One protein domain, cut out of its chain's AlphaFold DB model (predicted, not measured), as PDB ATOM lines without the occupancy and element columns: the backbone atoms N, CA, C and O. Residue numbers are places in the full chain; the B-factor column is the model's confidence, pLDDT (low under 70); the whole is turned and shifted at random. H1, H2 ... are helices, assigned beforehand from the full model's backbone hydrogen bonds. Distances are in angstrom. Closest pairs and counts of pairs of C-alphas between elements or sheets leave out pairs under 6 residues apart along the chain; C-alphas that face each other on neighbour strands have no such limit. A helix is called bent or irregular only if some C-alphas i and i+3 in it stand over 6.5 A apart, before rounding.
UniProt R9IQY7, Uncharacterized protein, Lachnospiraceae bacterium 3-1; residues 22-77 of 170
ATOM      1  N   LEU A  22      61.036 -25.553 -38.163       94.88
ATOM      2  CA  LEU A  22      60.808 -26.995 -38.034       94.88
ATOM      3  C   LEU A  22      61.753 -27.618 -37.001       94.88
ATOM      4  O   LEU A  22      61.295 -28.320 -36.101       94.88
ATOM      5  N   TYR A  23      63.054 -27.320 -37.072       96.00
ATOM      6  CA  TYR A  23      64.035 -27.828 -36.105       96.00
ATOM      7  C   TYR A  23      63.768 -27.347 -34.680       96.00
ATOM      8  O   TYR A  23      63.848 -28.141 -33.744       96.00
ATOM      9  N   GLN A  24      63.434 -26.066 -34.506       95.38
ATOM     10  CA  GLN A  24      63.081 -25.517 -33.194       95.38
ATOM     11  C   GLN A  24      61.834 -26.197 -32.630       95.38
ATOM     12  O   GLN A  24      61.820 -26.569 -31.461       95.38
ATOM     13  N   THR A  25      60.832 -26.439 -33.478       95.81
ATOM     14  CA  THR A  25      59.610 -27.152 -33.095       95.81
ATOM     15  C   THR A  25      59.933 -28.573 -32.641       95.81
ATOM     16  O   THR A  25      59.554 -28.958 -31.541       95.81
ATOM     17  N   VAL A  26      60.686 -29.343 -33.435       95.88
ATOM     18  CA  VAL A  26      61.079 -30.721 -33.086       95.88
ATOM     19  C   VAL A  26      61.887 -30.751 -31.790       95.88
ATOM     20  O   VAL A  26      61.596 -31.550 -30.902       95.88
ATOM     21  N   LYS A  27      62.865 -29.853 -31.642       96.50
ATOM     22  CA  LYS A  27      63.654 -29.726 -30.411       96.50
ATOM     23  C   LYS A  27      62.762 -29.430 -29.203       96.50
ATOM     24  O   LYS A  27      62.947 -30.044 -28.156       96.50
ATOM     25  N   GLY A  28      61.803 -28.517 -29.352       95.56
ATOM     26  CA  GLY A  28      60.841 -28.173 -28.310       95.56
ATOM     27  C   GLY A  28      59.953 -29.355 -27.925       95.56
ATOM     28  O   GLY A  28      59.804 -29.637 -26.745       95.56
ATOM     29  N   VAL A  29      59.439 -30.104 -28.904       95.50
ATOM     30  CA  VAL A  29      58.615 -31.305 -28.675       95.50
ATOM     31  C   VAL A  29      59.381 -32.383 -27.915       95.50
ATOM     32  O   VAL A  29      58.855 -32.944 -26.958       95.50
ATOM     33  N   LEU A  30      60.625 -32.663 -28.318       94.19
ATOM     34  CA  LEU A  30      61.466 -33.668 -27.660       94.19
ATOM     35  C   LEU A  30      61.848 -33.269 -26.228       94.19
ATOM     36  O   LEU A  30      62.059 -34.141 -25.391       94.19
ATOM     37  N   GLY A  31      61.938 -31.965 -25.950       93.81
ATOM     38  CA  GLY A  31      62.183 -31.430 -24.610       93.81
ATOM     39  C   GLY A  31      60.922 -31.224 -23.761       93.81
ATOM     40  O   GLY A  31      61.047 -30.944 -22.570       93.81
ATOM     41  N   ASP A  32      59.722 -31.343 -24.336       92.25
ATOM     42  CA  ASP A  32      58.461 -31.107 -23.629       92.25
ATOM     43  C   ASP A  32      58.028 -32.357 -22.844       92.25
ATOM     44  O   ASP A  32      57.489 -33.332 -23.385       92.25
ATOM     45  N   GLY A  33      58.270 -32.314 -21.534       88.62
ATOM     46  CA  GLY A  33      57.847 -33.330 -20.571       88.62
ATOM     47  C   GLY A  33      56.422 -33.149 -20.039       88.62
ATOM     48  O   GLY A  33      55.985 -33.966 -19.233       88.62
ATOM     49  N   ASN A  34      55.694 -32.104 -20.447       89.75
ATOM     50  CA  ASN A  34      54.372 -31.826 -19.893       89.75
ATOM     51  C   ASN A  34      53.305 -32.734 -20.538       89.75
ATOM     52  O   ASN A  34      53.204 -32.769 -21.773       89.75
ATOM     53  N   PRO A  35      52.474 -33.431 -19.741       88.00
ATOM     54  CA  PRO A  35      51.383 -34.258 -20.257       88.00
ATOM     55  C   PRO A  35      50.274 -33.394 -20.870       88.00
ATOM     56  O   PRO A  35      50.198 -32.198 -20.589       88.00
ATOM     57  N   SER A  36      49.413 -33.975 -21.709       87.38
ATOM     58  CA  SER A  36      48.222 -33.282 -22.222       87.38
ATOM     59  C   SER A  36      47.192 -33.057 -21.115       87.38
ATOM     60  O   SER A  36      46.976 -33.937 -20.283       87.38
ATOM     61  N   ALA A  37      46.506 -31.912 -21.131       86.62
ATOM     62  CA  ALA A  37      45.483 -31.592 -20.136       86.62
ATOM     63  C   ALA A  37      44.216 -32.458 -20.277       86.62
ATOM     64  O   ALA A  37      43.577 -32.793 -19.282       86.62
ATOM     65  N   ASN A  38      43.867 -32.835 -21.511       81.94
ATOM     66  CA  ASN A  38      42.686 -33.641 -21.821       81.94
ATOM     67  C   ASN A  38      43.070 -35.065 -22.248       81.94
ATOM     68  O   ASN A  38      44.080 -35.229 -22.942       81.94
ATOM     69  N   PRO A  39      42.242 -36.082 -21.931       83.19
ATOM     70  CA  PRO A  39      42.358 -37.404 -22.534       83.19
ATOM     71  C   PRO A  39      42.277 -37.326 -24.060       83.19
ATOM     72  O   PRO A  39      41.543 -36.501 -24.611       83.19
ATOM     73  N   SER A  40      43.003 -38.208 -24.747       84.38
ATOM     74  CA  SER A  40      43.002 -38.240 -26.210       84.38
ATOM     75  C   SER A  40      41.589 -38.465 -26.772       84.38
ATOM     76  O   SER A  40      40.939 -39.449 -26.412       84.38
ATOM     77  N   PRO A  41      41.113 -37.621 -27.709       81.00
ATOM     78  CA  PRO A  41      39.844 -37.833 -28.408       81.00
ATOM     79  C   PRO A  41      39.938 -38.910 -29.508       81.00
ATOM     80  O   PRO A  41      38.940 -39.208 -30.170       81.00
ATOM     81  N   VAL A  42      41.126 -39.480 -29.739       77.56
ATOM     82  CA  VAL A  42      41.405 -40.491 -30.773       77.56
ATOM     83  C   VAL A  42      42.160 -41.693 -30.201       77.56
ATOM     84  O   VAL A  42      42.862 -41.584 -29.198       77.56
ATOM     85  N   ARG A  43      42.061 -42.844 -30.874       73.06
ATOM     86  CA  ARG A  43      42.700 -44.101 -30.439       73.06
ATOM     87  C   ARG A  43      44.231 -44.066 -30.470       73.06
ATOM     88  O   ARG A  43      44.868 -44.726 -29.659       73.06
ATOM     89  N   MET A  44      44.830 -43.285 -31.371       78.19
ATOM     90  CA  MET A  44      46.286 -43.100 -31.430       78.19
ATOM     91  C   MET A  44      46.741 -42.084 -30.373       78.19
ATOM     92  O   MET A  44      47.040 -40.936 -30.700       78.19
ATOM     93  N   VAL A  45      46.750 -42.505 -29.105       85.12
ATOM     94  CA  VAL A  45      47.064 -41.642 -27.952       85.12
ATOM     95  C   VAL A  45      48.452 -41.017 -28.088       85.12
ATOM     96  O   VAL A  45      48.557 -39.797 -28.045       85.12
ATOM     97  N   ASP A  46      49.482 -41.813 -28.385       88.06
ATOM     98  CA  ASP A  46      50.860 -41.321 -28.550       88.06
ATOM     99  C   ASP A  46      50.965 -40.237 -29.633       88.06
ATOM    100  O   ASP A  46      51.679 -39.242 -29.488       88.06
ATOM    101  N   PHE A  47      50.212 -40.396 -30.727       88.81
ATOM    102  CA  PHE A  47      50.164 -39.406 -31.799       88.81
ATOM    103  C   PHE A  47      49.482 -38.112 -31.346       88.81
ATOM    104  O   PHE A  47      49.975 -37.022 -31.643       88.81
ATOM    105  N   TYR A  48      48.368 -38.216 -30.615       91.00
ATOM    106  CA  TYR A  48      47.695 -37.053 -30.041       91.00
ATOM    107  C   TYR A  48      48.604 -36.314 -29.052       91.00
ATOM    108  O   TYR A  48      48.720 -35.092 -29.131       91.00
ATOM    109  N   GLU A  49      49.315 -37.034 -28.185       92.50
ATOM    110  CA  GLU A  49      50.272 -36.438 -27.249       92.50
ATOM    111  C   GLU A  49      51.397 -35.691 -27.978       92.50
ATOM    112  O   GLU A  49      51.710 -34.549 -27.632       92.50
ATOM    113  N   MET A  50      51.970 -36.279 -29.034       93.25
ATOM    114  CA  MET A  50      52.962 -35.590 -29.867       93.25
ATOM    115  C   MET A  50      52.380 -34.347 -30.548       93.25
ATOM    116  O   MET A  50      53.049 -33.314 -30.612       93.25
ATOM    117  N   ALA A  51      51.140 -34.417 -31.035       93.62
ATOM    118  CA  ALA A  51      50.472 -33.291 -31.677       93.62
ATOM    119  C   ALA A  51      50.186 -32.147 -30.695       93.62
ATOM    120  O   ALA A  51      50.369 -30.984 -31.054       93.62
ATOM    121  N   VAL A  52      49.803 -32.463 -29.453       95.12
ATOM    122  CA  VAL A  52      49.643 -31.486 -28.367       95.12
ATOM    123  C   VAL A  52      50.963 -30.762 -28.110       95.12
ATOM    124  O   VAL A  52      51.011 -29.532 -28.178       95.12
ATOM    125  N   LYS A  53      52.054 -31.510 -27.910       95.38
ATOM    126  CA  LYS A  53      53.392 -30.935 -27.696       95.38
ATOM    127  C   LYS A  53      53.827 -30.065 -28.874       95.38
ATOM    128  O   LYS A  53      54.294 -28.947 -28.675       95.38
ATOM    129  N   ALA A  54      53.631 -30.537 -30.106       94.88
ATOM    130  CA  ALA A  54      53.969 -29.778 -31.309       94.88
ATOM    131  C   ALA A  54      53.157 -28.486 -31.411       94.88
ATOM    132  O   ALA A  54      53.710 -27.426 -31.695       94.88
ATOM    133  N   GLY A  55      51.857 -28.552 -31.125       94.88
ATOM    134  CA  GLY A  55      50.988 -27.387 -31.151       94.88
ATOM    135  C   GLY A  55      51.393 -26.328 -30.129       94.88
ATOM    136  O   GLY A  55      51.440 -25.158 -30.500       94.88
ATOM    137  N   ARG A  56      51.796 -26.715 -28.909       94.19
ATOM    138  CA  ARG A  56      52.336 -25.776 -27.907       94.19
ATOM    139  C   ARG A  56      53.555 -25.015 -28.434       94.19
ATOM    140  O   ARG A  56      53.598 -23.794 -28.329       94.19
ATOM    141  N   GLN A  57      54.511 -25.718 -29.051       94.81
ATOM    142  CA  GLN A  57      55.708 -25.089 -29.636       94.81
ATOM    143  C   GLN A  57      55.371 -24.147 -30.801       94.81
ATOM    144  O   GLN A  57      56.072 -23.168 -31.038       94.81
ATOM    145  N   LEU A  58      54.275 -24.426 -31.507       93.56
ATOM    146  CA  LEU A  58      53.747 -23.601 -32.593       93.56
ATOM    147  C   LEU A  58      52.776 -22.503 -32.110       93.56
ATOM    148  O   LEU A  58      52.232 -21.773 -32.938       93.56
ATOM    149  N   GLY A  59      52.556 -22.366 -30.797       94.19
ATOM    150  CA  GLY A  59      51.699 -21.333 -30.204       94.19
ATOM    151  C   GLY A  59      50.194 -21.623 -30.252       94.19
ATOM    152  O   GLY A  59      49.386 -20.707 -30.104       94.19
ATOM    153  N   TYR A  60      49.792 -22.875 -30.467       95.31
ATOM    154  CA  TYR A  60      48.397 -23.301 -30.368       95.31
ATOM    155  C   TYR A  60      48.040 -23.706 -28.936       95.31
ATOM    156  O   TYR A  60      48.825 -24.361 -28.253       95.31
ATOM    157  N   SER A  61      46.822 -23.359 -28.506       94.38
ATOM    158  CA  SER A  61      46.266 -23.869 -27.252       94.38
ATOM    159  C   SER A  61      45.857 -25.337 -27.398       94.38
ATOM    160  O   SER A  61      45.499 -25.793 -28.490       94.38
ATOM    161  N   GLU A  62      45.880 -26.078 -26.293       93.12
ATOM    162  CA  GLU A  62      45.513 -27.497 -26.287       93.12
ATOM    163  C   GLU A  62      44.045 -27.718 -26.641       93.12
ATOM    164  O   GLU A  62      43.723 -28.677 -27.337       93.12
ATOM    165  N   GLU A  63      43.160 -26.805 -26.246       93.50
ATOM    166  CA  GLU A  63      41.729 -26.857 -26.562       93.50
ATOM    167  C   GLU A  63      41.509 -26.805 -28.073       93.50
ATOM    168  O   GLU A  63      40.706 -27.559 -28.623       93.50
ATOM    169  N   LYS A  64      42.266 -25.954 -28.778       94.31
ATOM    170  CA  LYS A  64      42.182 -25.858 -30.238       94.31
ATOM    171  C   LYS A  64      42.658 -27.143 -30.916       94.31
ATOM    172  O   LYS A  64      42.078 -27.550 -31.927       94.31
ATOM    173  N   ILE A  65      43.696 -27.783 -30.379       93.56
ATOM    174  CA  ILE A  65      44.205 -29.066 -30.882       93.56
ATOM    175  C   ILE A  65      43.156 -30.156 -30.645       93.56
ATOM    176  O   ILE A  65      42.769 -30.839 -31.591       93.56
ATOM    177  N   TYR A  66      42.634 -30.256 -29.422       91.50
ATOM    178  CA  TYR A  66      41.587 -31.203 -29.047       91.50
ATOM    179  C   TYR A  66      40.363 -31.101 -29.966       91.50
ATOM    180  O   TYR A  66      39.965 -32.094 -30.579       91.50
ATOM    181  N   GLU A  67      39.818 -29.895 -30.150       91.19
ATOM    182  CA  GLU A  67      38.663 -29.681 -31.027       91.19
ATOM    183  C   GLU A  67      38.970 -30.020 -32.487       91.19
ATOM    184  O   GLU A  67      38.130 -30.597 -33.176       91.19
ATOM    185  N   THR A  68      40.184 -29.740 -32.965       90.56
ATOM    186  CA  THR A  68      40.591 -30.109 -34.329       90.56
ATOM    187  C   THR A  68      40.585 -31.625 -34.517       90.56
ATOM    188  O   THR A  68      40.038 -32.122 -35.502       90.56
ATOM    189  N   PHE A  69      41.133 -32.381 -33.562       88.62
ATOM    190  CA  PHE A  69      41.103 -33.844 -33.603       88.62
ATOM    191  C   PHE A  69      39.676 -34.391 -33.508       88.62
ATOM    192  O   PHE A  69      39.319 -35.290 -34.272       88.62
ATOM    193  N   ARG A  70      38.835 -33.817 -32.640       84.50
ATOM    194  CA  ARG A  70      37.419 -34.190 -32.512       84.50
ATOM    195  C   ARG A  70      36.649 -33.964 -33.816       84.50
ATOM    196  O   ARG A  70      35.922 -34.849 -34.265       84.50
ATOM    197  N   LEU A  71      36.835 -32.808 -34.455       83.31
ATOM    198  CA  LEU A  71      36.206 -32.479 -35.737       83.31
ATOM    199  C   LEU A  71      36.724 -33.360 -36.877       83.31
ATOM    200  O   LEU A  71      35.939 -33.773 -37.727       83.31
ATOM    201  N   ASN A  72      38.018 -33.678 -36.895       81.31
ATOM    202  CA  ASN A  72      38.586 -34.591 -37.886       81.31
ATOM    203  C   ASN A  72      38.025 -36.003 -37.728       81.31
ATOM    204  O   ASN A  72      37.614 -36.594 -38.723       81.31
ATOM    205  N   ARG A  73      37.932 -36.512 -36.494       70.50
ATOM    206  CA  ARG A  73      37.278 -37.795 -36.206       70.50
ATOM    207  C   ARG A  73      35.830 -37.785 -36.686       70.50
ATOM    208  O   ARG A  73      35.430 -38.697 -37.394       70.50
ATOM    209  N   LYS A  74      35.074 -36.719 -36.399       71.88
ATOM    210  CA  LYS A  74      33.699 -36.563 -36.895       71.88
ATOM    211  C   LYS A  74      33.621 -36.616 -38.427       71.88
ATOM    212  O   LYS A  74      32.817 -37.369 -38.955       71.88
ATOM    213  N   LYS A  75      34.479 -35.879 -39.141       71.38
ATOM    214  CA  LYS A  75      34.514 -35.883 -40.617       71.38
ATOM    215  C   LYS A  75      34.879 -37.247 -41.199       71.38
ATOM    216  O   LYS A  75      34.295 -37.661 -42.195       71.38
ATOM    217  N   ILE A  76      35.854 -37.931 -40.599       66.06
ATOM    218  CA  ILE A  76      36.247 -39.283 -41.008       66.06
ATOM    219  C   ILE A  76      35.077 -40.237 -40.785       66.06
ATOM    220  O   ILE A  76      34.733 -40.975 -41.700       66.06
ATOM    221  N   ASN A  77      34.414 -40.162 -39.631       62.06
ATOM    222  CA  ASN A  77      33.234 -40.969 -39.342       62.06
ATOM    223  C   ASN A  77      32.118 -40.708 -40.357       62.06
ATOM    224  O   ASN A  77      31.617 -41.654 -40.945       62.06
TER     225      ASN A  77
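What this domain is: This is residues 22 to 77 of the 170 residues of an uncharacterized protein of Lachnospiraceae bacterium 3-1 (UniProt R9IQY7). Three helices are strung out along one long axis: H2 and H3 make an open V, joined by the tight link after H2, and H1 packs steeply on the other side of H2, away from H3. A long link without a named element, residues 32 to 44, crosses from the end of H1 past H2 to the H3 side, where H2 begins. The printed part has 56 residues with three named helices, in the order H1, H2, H3, and no named strand; the class is all helix. The whole is compact, with a radius of gyration of the C-alphas of 11.3 A, yet elongated in outline, spanning 34 by 17 by 16 A.

Where its parts are: Find C-alpha 22 at (60.808, -26.995, -38.034), where the printed part begins; from there H1 runs through residues 22 to 31, 14.2 A from first to last C-alpha. Go on past residues 32 to 44 to C-alpha 45 at (47.064, -41.642, -27.952), where H2 begins; it holds residues 45 to 57 and is 18.7 A long. After four more residues you reach H3, residues 62 to 77, the longest helix at 22.4 A, which ends at C-alpha 77 at (33.234, -40.969, -39.342).

How they stand to each other: Look first at H1 and H2, which touch with 10 pairs of C-alphas within 8 A. Their closest C-alphas are those of Val 29 and Lys 53, 5.3 A apart. Their lines stand at a steep tilt of 62 degrees, and they run opposite ways. Next look at H2 and H3, a helical hairpin: residues 51 to 56 of H2 alone touch residues 62 to 65 of H3 alone. Their closest C-alphas are those of Val 52 and Glu 62, 6.1 A apart. They run opposite ways at a steep tilt of 45 degrees, with their centres 13.1 A apart. H1 and H3 are apart. Along the backbones of H1, H2 and H3, every O i to N i+4 pair is within hydrogen-bond range, and no helix is bent.

The domain as a whole: The two C-alphas farthest apart are those of Gln 24 and Asn 77, 34.2 A. The printed part has no cut from residue 22 to residue 77. Between H1 and H2 you follow a long link of 13 residues, whose C-alphas lie 8 to 13 A from the mean of the C-alphas; the link from H2 to H3 is tight. In the B-factor column, the mean pLDDT of the printed part is 88.4, and this predicted model has low confidence, under 70, at residues 76 to 77.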